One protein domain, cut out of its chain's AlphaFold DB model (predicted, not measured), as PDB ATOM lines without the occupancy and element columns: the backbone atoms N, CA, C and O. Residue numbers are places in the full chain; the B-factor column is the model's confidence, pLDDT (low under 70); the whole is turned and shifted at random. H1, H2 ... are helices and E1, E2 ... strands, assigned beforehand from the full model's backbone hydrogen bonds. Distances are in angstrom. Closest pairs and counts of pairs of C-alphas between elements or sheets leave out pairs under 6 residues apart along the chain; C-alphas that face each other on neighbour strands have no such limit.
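Overview. This is residues 18 to 110 of the 461 residues of an uncharacterized protein of Marchantia polymorpha subsp. ruderalis (UniProt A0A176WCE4). A strongly twisted three-stranded sheet has the long helix H3 packed slantwise over one face; short H2 packs on H3 away from the sheet, and H1 lies off to one side. The 93 printed residues, with H1 H2 E1 E2 E3 H3 along the chain, are mixed in class and compact, radius of gyration of the C-alphas 13.9 A, spanning 41 by 34 by 22 A.

Along the chain. E1 is residues 55 to 60, E2 67 to 75, 26.3 A long, and E3 81 to 88. H3, 91 to 108, 26.0 A, ends at C-alpha 108 (104.417, 164.199, 151.866). H1, 18 to 30, begins at C-alpha 18 (88.762, 169.191, 156.793); H2 is 35 to 40.

Arrangement. E1 E2 E3 form a meander, successive antiparallel neighbours; N 58 to O 69 and N 70 to O 86, each 2.8 A, are within hydrogen-bond range. H3 is on the sheet, making two layers, helix over sheet, at height 5.3 A; its closest C-alphas to E3 are Ala 98 and Gly 86, 3.8 A. H2 touches H3 residues 96 to 103 alone, C-alphas Pro 35 and Ala 99 closest, 5.7 A. In H1, H2 and H3 every O i to N i+4 pair is within range.

Size, cuts and confidence. The printed part has no cut; residues 41 to 54 are a long link. Confidence is low, under 70, in 32 residues, among them 18 to 33.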
ATOM      1  N   LYS A  18      89.050 168.875 158.208       34.38
ATOM      2  CA  LYS A  18      88.762 169.191 156.793       34.38
ATOM      3  C   LYS A  18      89.965 168.990 155.861       34.38
ATOM      4  O   LYS A  18      89.788 168.536 154.733       34.38
ATOM      5  N   ARG A  19      91.193 169.283 156.317       37.38
ATOM      6  CA  ARG A  19      92.420 168.977 155.559       37.38
ATOM      7  C   ARG A  19      92.677 167.477 155.449       37.38
ATOM      8  O   ARG A  19      93.117 167.048 154.390       37.38
ATOM      9  N   ALA A  20      92.404 166.689 156.489       35.72
ATOM     10  CA  ALA A  20      92.554 165.234 156.441       35.72
ATOM     11  C   ALA A  20      91.549 164.580 155.472       35.72
ATOM     12  O   ALA A  20      91.948 163.733 154.674       35.72
ATOM     13  N   ASP A  21      90.297 165.049 155.455       36.38
ATOM     14  CA  ASP A  21      89.246 164.552 154.554       36.38
ATOM     15  C   ASP A  21      89.512 164.922 153.082       36.38
ATOM     16  O   ASP A  21      89.338 164.098 152.184       36.38
ATOM     17  N   ALA A  22      90.032 166.128 152.817       38.25
ATOM     18  CA  ALA A  22      90.483 166.530 151.480       38.25
ATOM     19  C   ALA A  22      91.724 165.741 151.012       38.25
ATOM     20  O   ALA A  22      91.838 165.403 149.833       38.25
ATOM     21  N   LYS A  23      92.634 165.401 151.938       40.41
ATOM     22  CA  LYS A  23      93.822 164.570 151.675       40.41
ATOM     23  C   LYS A  23      93.421 163.137 151.311       40.41
ATOM     24  O   LYS A  23      93.962 162.580 150.360       40.41
ATOM     25  N   ALA A  24      92.432 162.574 152.009       36.47
ATOM     26  CA  ALA A  24      91.850 161.274 151.687       36.47
ATOM     27  C   ALA A  24      91.137 161.297 150.324       36.47
ATOM     28  O   ALA A  24      91.410 160.435 149.495       36.47
ATOM     29  N   ALA A  25      90.325 162.321 150.035       37.94
ATOM     30  CA  ALA A  25      89.622 162.463 148.757       37.94
ATOM     31  C   ALA A  25      90.565 162.624 147.545       37.94
ATOM     32  O   ALA A  25      90.298 162.059 146.484       37.94
ATOM     33  N   TYR A  26      91.691 163.331 147.694       44.28
ATOM     34  CA  TYR A  26      92.732 163.443 146.661       44.28
ATOM     35  C   TYR A  26      93.422 162.098 146.389       44.28
ATOM     36  O   TYR A  26      93.618 161.715 145.236       44.28
ATOM     37  N   ILE A  27      93.718 161.333 147.444       45.38
ATOM     38  CA  ILE A  27      94.286 159.983 147.329       45.38
ATOM     39  C   ILE A  27      93.265 159.025 146.692       45.38
ATOM     40  O   ILE A  27      93.623 158.269 145.792       45.38
ATOM     41  N   THR A  28      91.982 159.103 147.059       42.47
ATOM     42  CA  THR A  28      90.890 158.338 146.427       42.47
ATOM     43  C   THR A  28      90.685 158.727 144.957       42.47
ATOM     44  O   THR A  28      90.436 157.857 144.125       42.47
ATOM     45  N   SER A  29      90.868 160.002 144.597       42.88
ATOM     46  CA  SER A  29      90.895 160.465 143.201       42.88
ATOM     47  C   SER A  29      92.119 159.934 142.440       42.88
ATOM     48  O   SER A  29      91.993 159.569 141.272       42.88
ATOM     49  N   MET A  30      93.287 159.818 143.087       49.53
ATOM     50  CA  MET A  30      94.458 159.130 142.520       49.53
ATOM     51  C   MET A  30      94.215 157.628 142.321       49.53
ATOM     52  O   MET A  30      94.738 157.056 141.366       49.53
ATOM     53  N   MET A  31      93.379 156.988 143.150       41.75
ATOM     54  CA  MET A  31      93.021 155.572 142.975       41.75
ATOM     55  C   MET A  31      92.232 155.293 141.687       41.75
ATOM     56  O   MET A  31      92.234 154.147 141.242       41.75
ATOM     57  N   GLN A  32      91.595 156.309 141.090       45.59
ATOM     58  CA  GLN A  32      90.898 156.216 139.798       45.59
ATOM     59  C   GLN A  32      91.810 156.533 138.591       45.59
ATOM     60  O   GLN A  32      91.424 156.268 137.453       45.59
ATOM     61  N   GLY A  33      93.007 157.090 138.823       59.44
ATOM     62  CA  GLY A  33      94.004 157.412 137.795       59.44
ATOM     63  C   GLY A  33      95.030 156.297 137.549       59.44
ATOM     64  O   GLY A  33      94.926 155.196 138.089       59.44
ATOM     65  N   ASN A  34      96.052 156.581 136.731       70.62
ATOM     66  CA  ASN A  34      97.178 155.674 136.486       70.62
ATOM     67  C   ASN A  34      98.411 156.108 137.315       70.62
ATOM     68  O   ASN A  34      99.188 156.945 136.851       70.62
ATOM     69  N   PRO A  35      98.618 155.566 138.532       69.31
ATOM     70  CA  PRO A  35      99.675 156.020 139.444       69.31
ATOM     71  C   PRO A  35     101.087 155.742 138.915       69.31
ATOM     72  O   PRO A  35     102.021 156.457 139.252       69.31
ATOM     73  N   LYS A  36     101.251 154.740 138.043       72.56
ATOM     74  CA  LYS A  36     102.540 154.447 137.404       72.56
ATOM     75  C   LYS A  36     102.941 155.526 136.398       72.56
ATOM     76  O   LYS A  36     104.119 155.833 136.293       72.56
ATOM     77  N   LEU A  37     101.971 156.117 135.700       68.62
ATOM     78  CA  LEU A  37     102.231 157.217 134.770       68.62
ATOM     79  C   LEU A  37     102.688 158.481 135.515       68.62
ATOM     80  O   LEU A  37     103.659 159.114 135.121       68.62
ATOM     81  N   LEU A  38     102.049 158.783 136.648       67.12
ATOM     82  CA  LEU A  38     102.448 159.900 137.510       67.12
ATOM     83  C   LEU A  38     103.862 159.725 138.079       67.12
ATOM     84  O   LEU A  38     104.601 160.695 138.201       67.12
ATOM     85  N   LEU A  39     104.259 158.493 138.413       70.31
ATOM     86  CA  LEU A  39     105.627 158.218 138.854       70.31
ATOM     87  C   LEU A  39     106.651 158.379 137.730       70.31
ATOM     88  O   LEU A  39     107.720 158.909 138.002       70.31
ATOM     89  N   SER A  40     106.343 157.979 136.490       67.00
ATOM     90  CA  SER A  40     107.249 158.210 135.350       67.00
ATOM     91  C   SER A  40     107.444 159.689 135.004       67.00
ATOM     92  O   SER A  40     108.424 160.036 134.363       67.00
ATOM     93  N   GLU A  41     106.534 160.562 135.436       63.12
ATOM     94  CA  GLU A  41     106.658 162.019 135.275       63.12
ATOM     95  C   GLU A  41     107.436 162.680 136.432       63.12
ATOM     96  O   GLU A  41     107.683 163.886 136.413       63.12
ATOM     97  N   SER A  42     107.830 161.911 137.455       65.69
ATOM     98  CA  SER A  42     108.654 162.404 138.558       65.69
ATOM     99  C   SER A  42     110.109 162.595 138.111       65.69
ATOM    100  O   SER A  42     110.660 161.692 137.479       65.69
ATOM    101  N   PRO A  43     110.800 163.666 138.555       63.84
ATOM    102  CA  PRO A  43     112.236 163.853 138.312       63.84
ATOM    103  C   PRO A  43     113.106 162.686 138.806       63.84
ATOM    104  O   PRO A  43     114.237 162.524 138.363       63.84
ATOM    105  N   LEU A  44     112.593 161.870 139.735       68.56
ATOM    106  CA  LEU A  44     113.295 160.694 140.260       68.56
ATOM    107  C   LEU A  44     113.371 159.526 139.267       68.56
ATOM    108  O   LEU A  44     114.200 158.636 139.438       68.56
ATOM    109  N   PHE A  45     112.487 159.506 138.270       70.81
ATOM    110  CA  PHE A  45     112.361 158.433 137.284       70.81
ATOM    111  C   PHE A  45     112.427 158.971 135.853       70.81
ATOM    112  O   PHE A  45     111.905 158.339 134.933       70.81
ATOM    113  N   ASP A  46     113.059 160.133 135.674       61.12
ATOM    114  CA  ASP A  46     113.152 160.806 134.385       61.12
ATOM    115  C   ASP A  46     113.741 159.874 133.309       61.12
ATOM    116  O   ASP A  46     114.694 159.126 133.545       61.12
ATOM    117  N   GLY A  47     113.116 159.867 132.134       57.97
ATOM    118  CA  GLY A  47     113.454 158.968 131.027       57.97
ATOM    119  C   GLY A  47     112.915 157.530 131.122       57.97
ATOM    120  O   GLY A  47     113.091 156.770 130.167       57.97
ATOM    121  N   LEU A  48     112.228 157.131 132.202       68.81
ATOM    122  CA  LEU A  48     111.588 155.811 132.309       68.81
ATOM    123  C   LEU A  48     110.098 155.877 131.966       68.81
ATOM    124  O   LEU A  48     109.342 156.678 132.502       68.81
ATOM    125  N   THR A  49     109.630 154.961 131.120       68.25
ATOM    126  CA  THR A  49     108.187 154.784 130.880       68.25
ATOM    127  C   THR A  49     107.508 154.051 132.047       68.25
ATOM    128  O   THR A  49     108.155 153.329 132.805       68.25
ATOM    129  N   GLN A  50     106.173 154.125 132.153       66.88
ATOM    130  CA  GLN A  50     105.389 153.415 133.186       66.88
ATOM    131  C   GLN A  50     105.668 151.896 133.286       66.88
ATOM    132  O   GLN A  50     105.379 151.275 134.310       66.88
ATOM    133  N   HIS A  51     106.183 151.284 132.212       73.62
ATOM    134  CA  HIS A  51     106.525 149.860 132.133       73.62
ATOM    135  C   HIS A  51     107.969 149.561 132.559       73.62
ATOM    136  O   HIS A  51     108.290 148.407 132.816       73.62
ATOM    137  N   GLN A  52     108.822 150.584 132.634       74.06
ATOM    138  CA  GLN A  52     110.241 150.490 132.982       74.06
ATOM    139  C   GLN A  52     110.520 150.887 134.439       74.06
ATOM    140  O   GLN A  52     111.670 150.883 134.869       74.06
ATOM    141  N   LEU A  53     109.480 151.218 135.212       81.25
ATOM    142  CA  LEU A  53     109.613 151.511 136.635       81.25
ATOM    143  C   LEU A  53     110.159 150.289 137.404       81.25
ATOM    144  O   LEU A  53     109.653 149.176 137.217       81.25
ATOM    145  N   PRO A  54     111.146 150.477 138.298       83.94
ATOM    146  CA  PRO A  54     111.863 149.384 138.951       83.94
ATOM    147  C   PRO A  54     111.068 148.800 140.132       83.94
ATOM    148  O   PRO A  54     111.361 149.063 141.300       83.94
ATOM    149  N   PHE A  55     110.039 148.002 139.837       90.06
ATOM    150  CA  PHE A  55     109.300 147.245 140.849       90.06
ATOM    151  C   PHE A  55     109.969 145.897 141.135       90.06
ATOM    152  O   PHE A  55     110.098 145.055 140.248       90.06
ATOM    153  N   ASN A  56     110.294 145.647 142.401       90.75
ATOM    154  CA  ASN A  56     110.650 144.320 142.896       90.75
ATOM    155  C   ASN A  56     109.401 143.646 143.462       90.75
ATOM    156  O   ASN A  56     108.832 144.141 144.434       90.75
ATOM    157  N   VAL A  57     108.968 142.536 142.858       91.44
ATOM    158  CA  VAL A  57     107.769 141.804 143.290       91.44
ATOM    159  C   VAL A  57     108.142 140.446 143.865       91.44
ATOM    160  O   VAL A  57     108.734 139.623 143.171       91.44
ATOM    161  N   THR A  58     107.740 140.192 145.107       92.50
ATOM    162  CA  THR A  58     107.885 138.903 145.787       92.50
ATOM    163  C   THR A  58     106.520 138.260 146.014       92.50
ATOM    164  O   THR A  58     105.506 138.943 146.163       92.50
ATOM    165  N   VAL A  59     106.479 136.930 146.007       90.38
ATOM    166  CA  VAL A  59     105.276 136.162 146.345       90.38
ATOM    167  C   VAL A  59     105.296 135.887 147.846       90.38
ATOM    168  O   VAL A  59     106.307 135.424 148.367       90.38
ATOM    169  N   ILE A  60     104.198 136.182 148.535       87.88
ATOM    170  CA  ILE A  60     104.004 135.931 149.966       87.88
ATOM    171  C   ILE A  60     102.770 135.052 150.166       87.88
ATOM    172  O   ILE A  60     101.757 135.247 149.504       87.88
ATOM    173  N   GLY A  61     102.830 134.136 151.128       78.19
ATOM    174  CA  GLY A  61     101.717 133.245 151.465       78.19
ATOM    175  C   GLY A  61     101.792 131.884 150.770       78.19
ATOM    176  O   GLY A  61     102.424 131.725 149.725       78.19
ATOM    177  N   ALA A  62     101.161 130.890 151.392       73.81
ATOM    178  CA  ALA A  62     101.039 129.535 150.865       73.81
ATOM    179  C   ALA A  62      99.665 129.354 150.191       73.81
ATOM    180  O   ALA A  62      98.701 130.004 150.605       73.81
ATOM    181  N   PRO A  63      99.538 128.483 149.174       72.75
ATOM    182  CA  PRO A  63      98.244 128.175 148.568       72.75
ATOM    183  C   PRO A  63      97.226 127.737 149.637       72.75
ATOM    184  O   PRO A  63      97.588 126.922 150.489       72.75
ATOM    185  N   PRO A  64      95.971 128.231 149.610       66.06
ATOM    186  CA  PRO A  64      95.319 129.016 148.550       66.06
ATOM    187  C   PRO A  64      95.447 130.553 148.657       66.06
ATOM    188  O   PRO A  64      95.029 131.252 147.737       66.06
ATOM    189  N   ASP A  65      96.051 131.095 149.719       80.62
ATOM    190  CA  ASP A  65      96.114 132.540 150.002       80.62
ATOM    191  C   ASP A  65      97.418 133.191 149.514       80.62
ATOM    192  O   ASP A  65      98.120 133.898 150.243       80.62
ATOM    193  N   VAL A  66      97.751 132.962 148.242       85.94
ATOM    194  CA  VAL A  66      98.931 133.569 147.618       85.94
ATOM    195  C   VAL A  66      98.698 135.065 147.385       85.94
ATOM    196  O   VAL A  66      97.723 135.487 146.759       85.94
ATOM    197  N   GLN A  67      99.629 135.881 147.866       90.56
ATOM    198  CA  GLN A  67      99.684 137.325 147.686       90.56
ATOM    199  C   GLN A  67     101.006 137.729 147.027       90.56
ATOM    200  O   GLN A  67     101.995 137.004 147.037       90.56
ATOM    201  N   TYR A  68     101.029 138.916 146.440       91.69
ATOM    202  CA  TYR A  68     102.200 139.521 145.826       91.69
ATOM    203  C   TYR A  68     102.510 140.815 146.561       91.69
ATOM    204  O   TYR A  68     101.630 141.665 146.691       91.69
ATOM    205  N   GLN A  69     103.755 140.989 146.989       93.75
ATOM    206  CA  GLN A  69     104.275 142.245 147.513       93.75
ATOM    207  C   GLN A  69     105.144 142.903 146.457       93.75
ATOM    208  O   GLN A  69     106.176 142.360 146.085       93.75
ATOM    209  N   ALA A  70     104.746 144.075 145.981       94.00
ATOM    210  CA  ALA A  70     105.586 144.918 145.149       94.00
ATOM    211  C   ALA A  70     106.257 145.996 146.003       94.00
ATOM    212  O   ALA A  70     105.630 146.580 146.892       94.00
ATOM    213  N   ARG A  71     107.524 146.279 145.704       93.19
ATOM    214  CA  ARG A  71     108.310 147.360 146.298       93.19
ATOM    215  C   ARG A  71     108.951 148.193 145.194       93.19
ATOM    216  O   ARG A  71     109.589 147.633 144.308       93.19
ATOM    217  N   ILE A  72     108.812 149.512 145.271       91.25
ATOM    218  CA  ILE A  72     109.527 150.469 144.414       91.25
ATOM    219  C   ILE A  72     110.424 151.340 145.284       91.25
ATOM    220  O   ILE A  72     109.975 151.856 146.306       91.25
ATOM    221  N   VAL A  73     111.694 151.471 144.910       88.44
ATOM    222  CA  VAL A  73     112.683 152.260 145.657       88.44
ATOM    223  C   VAL A  73     112.731 153.678 145.092       88.44
ATOM    224  O   VAL A  73     112.809 153.867 143.882       88.44
ATOM    225  N   LEU A  74     112.677 154.666 145.981       85.25
ATOM    226  CA  LEU A  74     112.792 156.093 145.702       85.25
ATOM    227  C   LEU A  74     114.149 156.569 146.241       85.25
ATOM    228  O   LEU A  74     114.343 156.594 147.459       85.25
ATOM    229  N   ARG A  75     115.074 156.937 145.351       82.94
ATOM    230  CA  ARG A  75     116.347 157.586 145.708       82.94
ATOM    231  C   ARG A  75     116.225 159.085 145.536       82.94
ATOM    232  O   ARG A  75     115.868 159.532 144.454       82.94
ATOM    233  N   PHE A  76     116.544 159.845 146.573       79.19
ATOM    234  CA  PHE A  76     116.526 161.303 146.527       79.19
ATOM    235  C   PHE A  76     117.933 161.876 146.306       79.19
ATOM    236  O   PHE A  76     118.937 161.189 146.483       79.19
ATOM    237  N   ALA A  77     118.002 163.156 145.933       72.75
ATOM    238  CA  ALA A  77     119.261 163.858 145.661       72.75
ATOM    239  C   ALA A  77     120.182 163.989 146.893       72.75
ATOM    240  O   ALA A  77     121.384 164.183 146.743       72.75
ATOM    241  N   ASP A  78     119.634 163.858 148.103       77.31
ATOM    242  CA  ASP A  78     120.372 163.842 149.372       77.31
ATOM    243  C   ASP A  78     120.911 162.443 149.743       77.31
ATOM    244  O   ASP A  78     121.327 162.225 150.880       77.31
ATOM    245  N   ASN A  79     120.892 161.485 148.803       75.06
ATOM    246  CA  ASN A  79     121.203 160.064 149.005       75.06
ATOM    247  C   ASN A  79     120.307 159.346 150.031       75.06
ATOM    248  O   ASN A  79     120.610 158.216 150.419       75.06
ATOM    249  N   SER A  80     119.185 159.940 150.449       81.31
ATOM    250  CA  SER A  80     118.197 159.209 151.236       81.31
ATOM    251  C   SER A  80     117.407 158.242 150.346       81.31
ATOM    252  O   SER A  80     117.063 158.540 149.197       81.31
ATOM    253  N   GLU A  81     117.122 157.053 150.879       84.69
ATOM    254  CA  GLU A  81     116.302 156.039 150.218       84.69
ATOM    255  C   GLU A  81     114.997 155.844 150.990       84.69
ATOM    256  O   GLU A  81     114.985 155.645 152.205       84.69
ATOM    257  N   THR A  82     113.876 155.868 150.276       85.62
ATOM    258  CA  THR A  82     112.578 155.408 150.793       85.62
ATOM    259  C   THR A  82     111.957 154.442 149.799       85.62
ATOM    260  O   THR A  82     112.486 154.238 148.708       85.62
ATOM    261  N   TRP A  83     110.855 153.792 150.154       89.19
ATOM    262  CA  TRP A  83     110.214 152.854 149.244       89.19
ATOM    263  C   TRP A  83     108.701 152.842 149.422       89.19
ATOM    264  O   TRP A  83     108.207 152.940 150.541       89.19
ATOM    265  N   GLY A  84     107.983 152.684 148.311       88.25
ATOM    266  CA  GLY A  84     106.551 152.386 148.318       88.25
ATOM    267  C   GLY A  84     106.323 150.878 148.352       88.25
ATOM    268  O   GLY A  84     107.049 150.132 147.685       88.25
ATOM    269  N   VAL A  85     105.329 150.424 149.118       91.00
ATOM    270  CA  VAL A  85     104.956 149.002 149.218       91.00
ATOM    271  C   VAL A  85     103.493 148.800 148.856       91.00
ATOM    272  O   VAL A  85     102.626 149.570 149.255       91.00
ATOM    273  N   GLY A  86     103.202 147.724 148.129       90.50
ATOM    274  CA  GLY A  86     101.835 147.303 147.850       90.50
ATOM    275  C   GLY A  86     101.689 145.796 147.909       90.50
ATOM    276  O   GLY A  86     102.477 145.078 147.302       90.50
ATOM    277  N   VAL A  87     100.672 145.324 148.630       89.75
ATOM    278  CA  VAL A  87     100.334 143.900 148.731       89.75
ATOM    279  C   VAL A  87      98.971 143.664 148.093       89.75
ATOM    280  O   VAL A  87      98.014 144.371 148.400       89.75
ATOM    281  N   ALA A  88      98.877 142.689 147.190       89.38
ATOM    282  CA  ALA A  88      97.618 142.324 146.544       89.38
ATOM    283  C   ALA A  88      97.606 140.861 146.083       89.38
ATOM    284  O   ALA A  88      98.645 140.219 145.982       89.38
ATOM    285  N   ARG A  89      96.429 140.340 145.719       85.44
ATOM    286  CA  ARG A  89      96.265 138.969 145.189       85.44
ATOM    287  C   ARG A  89      96.821 138.768 143.776       85.44
ATOM    288  O   ARG A  89      96.938 137.639 143.322       85.44
ATOM    289  N   THR A  90      97.147 139.844 143.061       86.38
ATOM    290  CA  THR A  90      97.753 139.768 141.726       86.38
ATOM    291  C   THR A  90      98.982 140.663 141.651       86.38
ATOM    292  O   THR A  90      99.004 141.740 142.248       86.38
ATOM    293  N   LYS A  91      99.978 140.250 140.860       85.19
ATOM    294  CA  LYS A  91     101.191 141.040 140.590       85.19
ATOM    295  C   LYS A  91     100.881 142.445 140.055       85.19
ATOM    296  O   LYS A  91     101.493 143.424 140.461       85.19
ATOM    297  N   LYS A  92      99.909 142.561 139.146       82.69
ATOM    298  CA  LYS A  92      99.551 143.849 138.532       82.69
ATOM    299  C   LYS A  92      98.969 144.824 139.557       82.69
ATOM    300  O   LYS A  92      99.279 146.013 139.520       82.69
ATOM    301  N   GLU A  93      98.132 144.319 140.461       82.31
ATOM    302  CA  GLU A  93      97.511 145.142 141.495       82.31
ATOM    303  C   GLU A  93      98.502 145.498 142.606       82.31
ATOM    304  O   GLU A  93      98.486 146.631 143.079       82.31
ATOM    305  N   SER A  94      99.424 144.601 142.972       87.94
ATOM    306  CA  SER A  94     100.436 144.902 143.991       87.94
ATOM    307  C   SER A  94     101.359 146.036 143.540       87.94
ATOM    308  O   SER A  94     101.607 146.965 144.304       87.94
ATOM    309  N   GLU A  95     101.774 146.041 142.269       88.50
ATOM    310  CA  GLU A  95     102.537 147.144 141.671       88.50
ATOM    311  C   GLU A  95     101.737 148.456 141.627       88.50
ATOM    312  O   GLU A  95     102.301 149.531 141.830       88.50
ATOM    313  N   ARG A  96     100.419 148.397 141.377       84.44
ATOM    314  CA  ARG A  96      99.551 149.586 141.405       84.44
ATOM    315  C   ARG A  96      99.475 150.176 142.813       84.44
ATOM    316  O   ARG A  96      99.612 151.385 142.964       84.44
ATOM    317  N   VAL A  97      99.289 149.336 143.829       82.56
ATOM    318  CA  VAL A  97      99.227 149.762 145.235       82.56
ATOM    319  C   VAL A  97     100.579 150.320 145.694       82.56
ATOM    320  O   VAL A  97     100.612 151.380 146.314       82.56
ATOM    321  N   ALA A  98     101.692 149.688 145.307       87.50
ATOM    322  CA  ALA A  98     103.037 150.183 145.603       87.50
ATOM    323  C   ALA A  98     103.307 151.550 144.956       87.50
ATOM    324  O   ALA A  98     103.941 152.409 145.566       87.50
ATOM    325  N   ALA A  99     102.787 151.773 143.745       84.25
ATOM    326  CA  ALA A  99     102.870 153.063 143.071       84.25
ATOM    327  C   ALA A  99     102.076 154.157 143.806       84.25
ATOM    328  O   ALA A  99     102.553 155.280 143.943       84.25
ATOM    329  N   VAL A 100     100.882 153.834 144.314       81.12
ATOM    330  CA  VAL A 100     100.067 154.771 145.108       81.12
ATOM    331  C   VAL A 100     100.782 155.159 146.403       81.12
ATOM    332  O   VAL A 100     100.819 156.341 146.746       81.12
ATOM    333  N   ASP A 101     101.379 154.191 147.100       83.00
ATOM    334  CA  ASP A 101     102.133 154.455 148.330       83.00
ATOM    335  C   ASP A 101     103.394 155.295 148.059       83.00
ATOM    336  O   ASP A 101     103.661 156.263 148.770       83.00
ATOM    337  N   ALA A 102     104.103 155.032 146.957       84.06
ATOM    338  CA  ALA A 102     105.218 155.868 146.513       84.06
ATOM    339  C   ALA A 102     104.784 157.311 146.200       84.06
ATOM    340  O   ALA A 102     105.424 158.258 146.659       84.06
ATOM    341  N   CYS A 103     103.664 157.506 145.495       76.75
ATOM    342  CA  CYS A 103     103.111 158.840 145.252       76.75
ATOM    343  C   CYS A 103     102.728 159.554 146.556       76.75
ATOM    344  O   CYS A 103     102.938 160.758 146.693       76.75
ATOM    345  N   ARG A 104     102.196 158.833 147.548       80.25
ATOM    346  CA  ARG A 104     101.901 159.408 148.866       80.25
ATOM    347  C   ARG A 104     103.173 159.923 149.548       80.25
ATOM    348  O   ARG A 104     103.173 161.055 150.026       80.25
ATOM    349  N   ILE A 105     104.253 159.136 149.536       79.69
ATOM    350  CA  ILE A 105     105.553 159.503 150.130       79.69
ATOM    351  C   ILE A 105     106.149 160.738 149.439       79.69
ATOM    352  O   ILE A 105     106.597 161.673 150.104       79.69
ATOM    353  N   LEU A 106     106.121 160.778 148.104       74.31
ATOM    354  CA  LEU A 106     106.621 161.922 147.340       74.31
ATOM    355  C   LEU A 106     105.796 163.188 147.581       74.31
ATOM    356  O   LEU A 106     106.355 164.281 147.669       74.31
ATOM    357  N   HIS A 107     104.481 163.049 147.741       71.12
ATOM    358  CA  HIS A 107     103.607 164.166 148.080       71.12
ATOM    359  C   HIS A 107     103.856 164.690 149.504       71.12
ATOM    360  O   HIS A 107     103.915 165.900 149.705       71.12
ATOM    361  N   GLU A 108     104.063 163.809 150.490       71.75
ATOM    362  CA  GLU A 108     104.417 164.199 151.866       71.75
ATOM    363  C   GLU A 108     105.757 164.946 151.940       71.75
ATOM    364  O   GLU A 108     105.902 165.855 152.755       71.75
ATOM    365  N   LYS A 109     106.704 164.616 151.055       69.00
ATOM    366  CA  LYS A 109     107.986 165.320 150.904       69.00
ATOM    367  C   LYS A 109     107.915 166.574 150.018       69.00
ATOM    368  O   LYS A 109     108.938 167.220 149.818       69.00
ATOM    369  N   GLY A 110     106.742 166.922 149.481       62.12
ATOM    370  CA  GLY A 110     106.564 168.074 148.585       62.12
ATOM    371  C   GLY A 110     107.227 167.921 147.209       62.12
ATOM    372  O   GLY A 110     107.352 168.900 146.483       62.12
TER     373      GLY A 110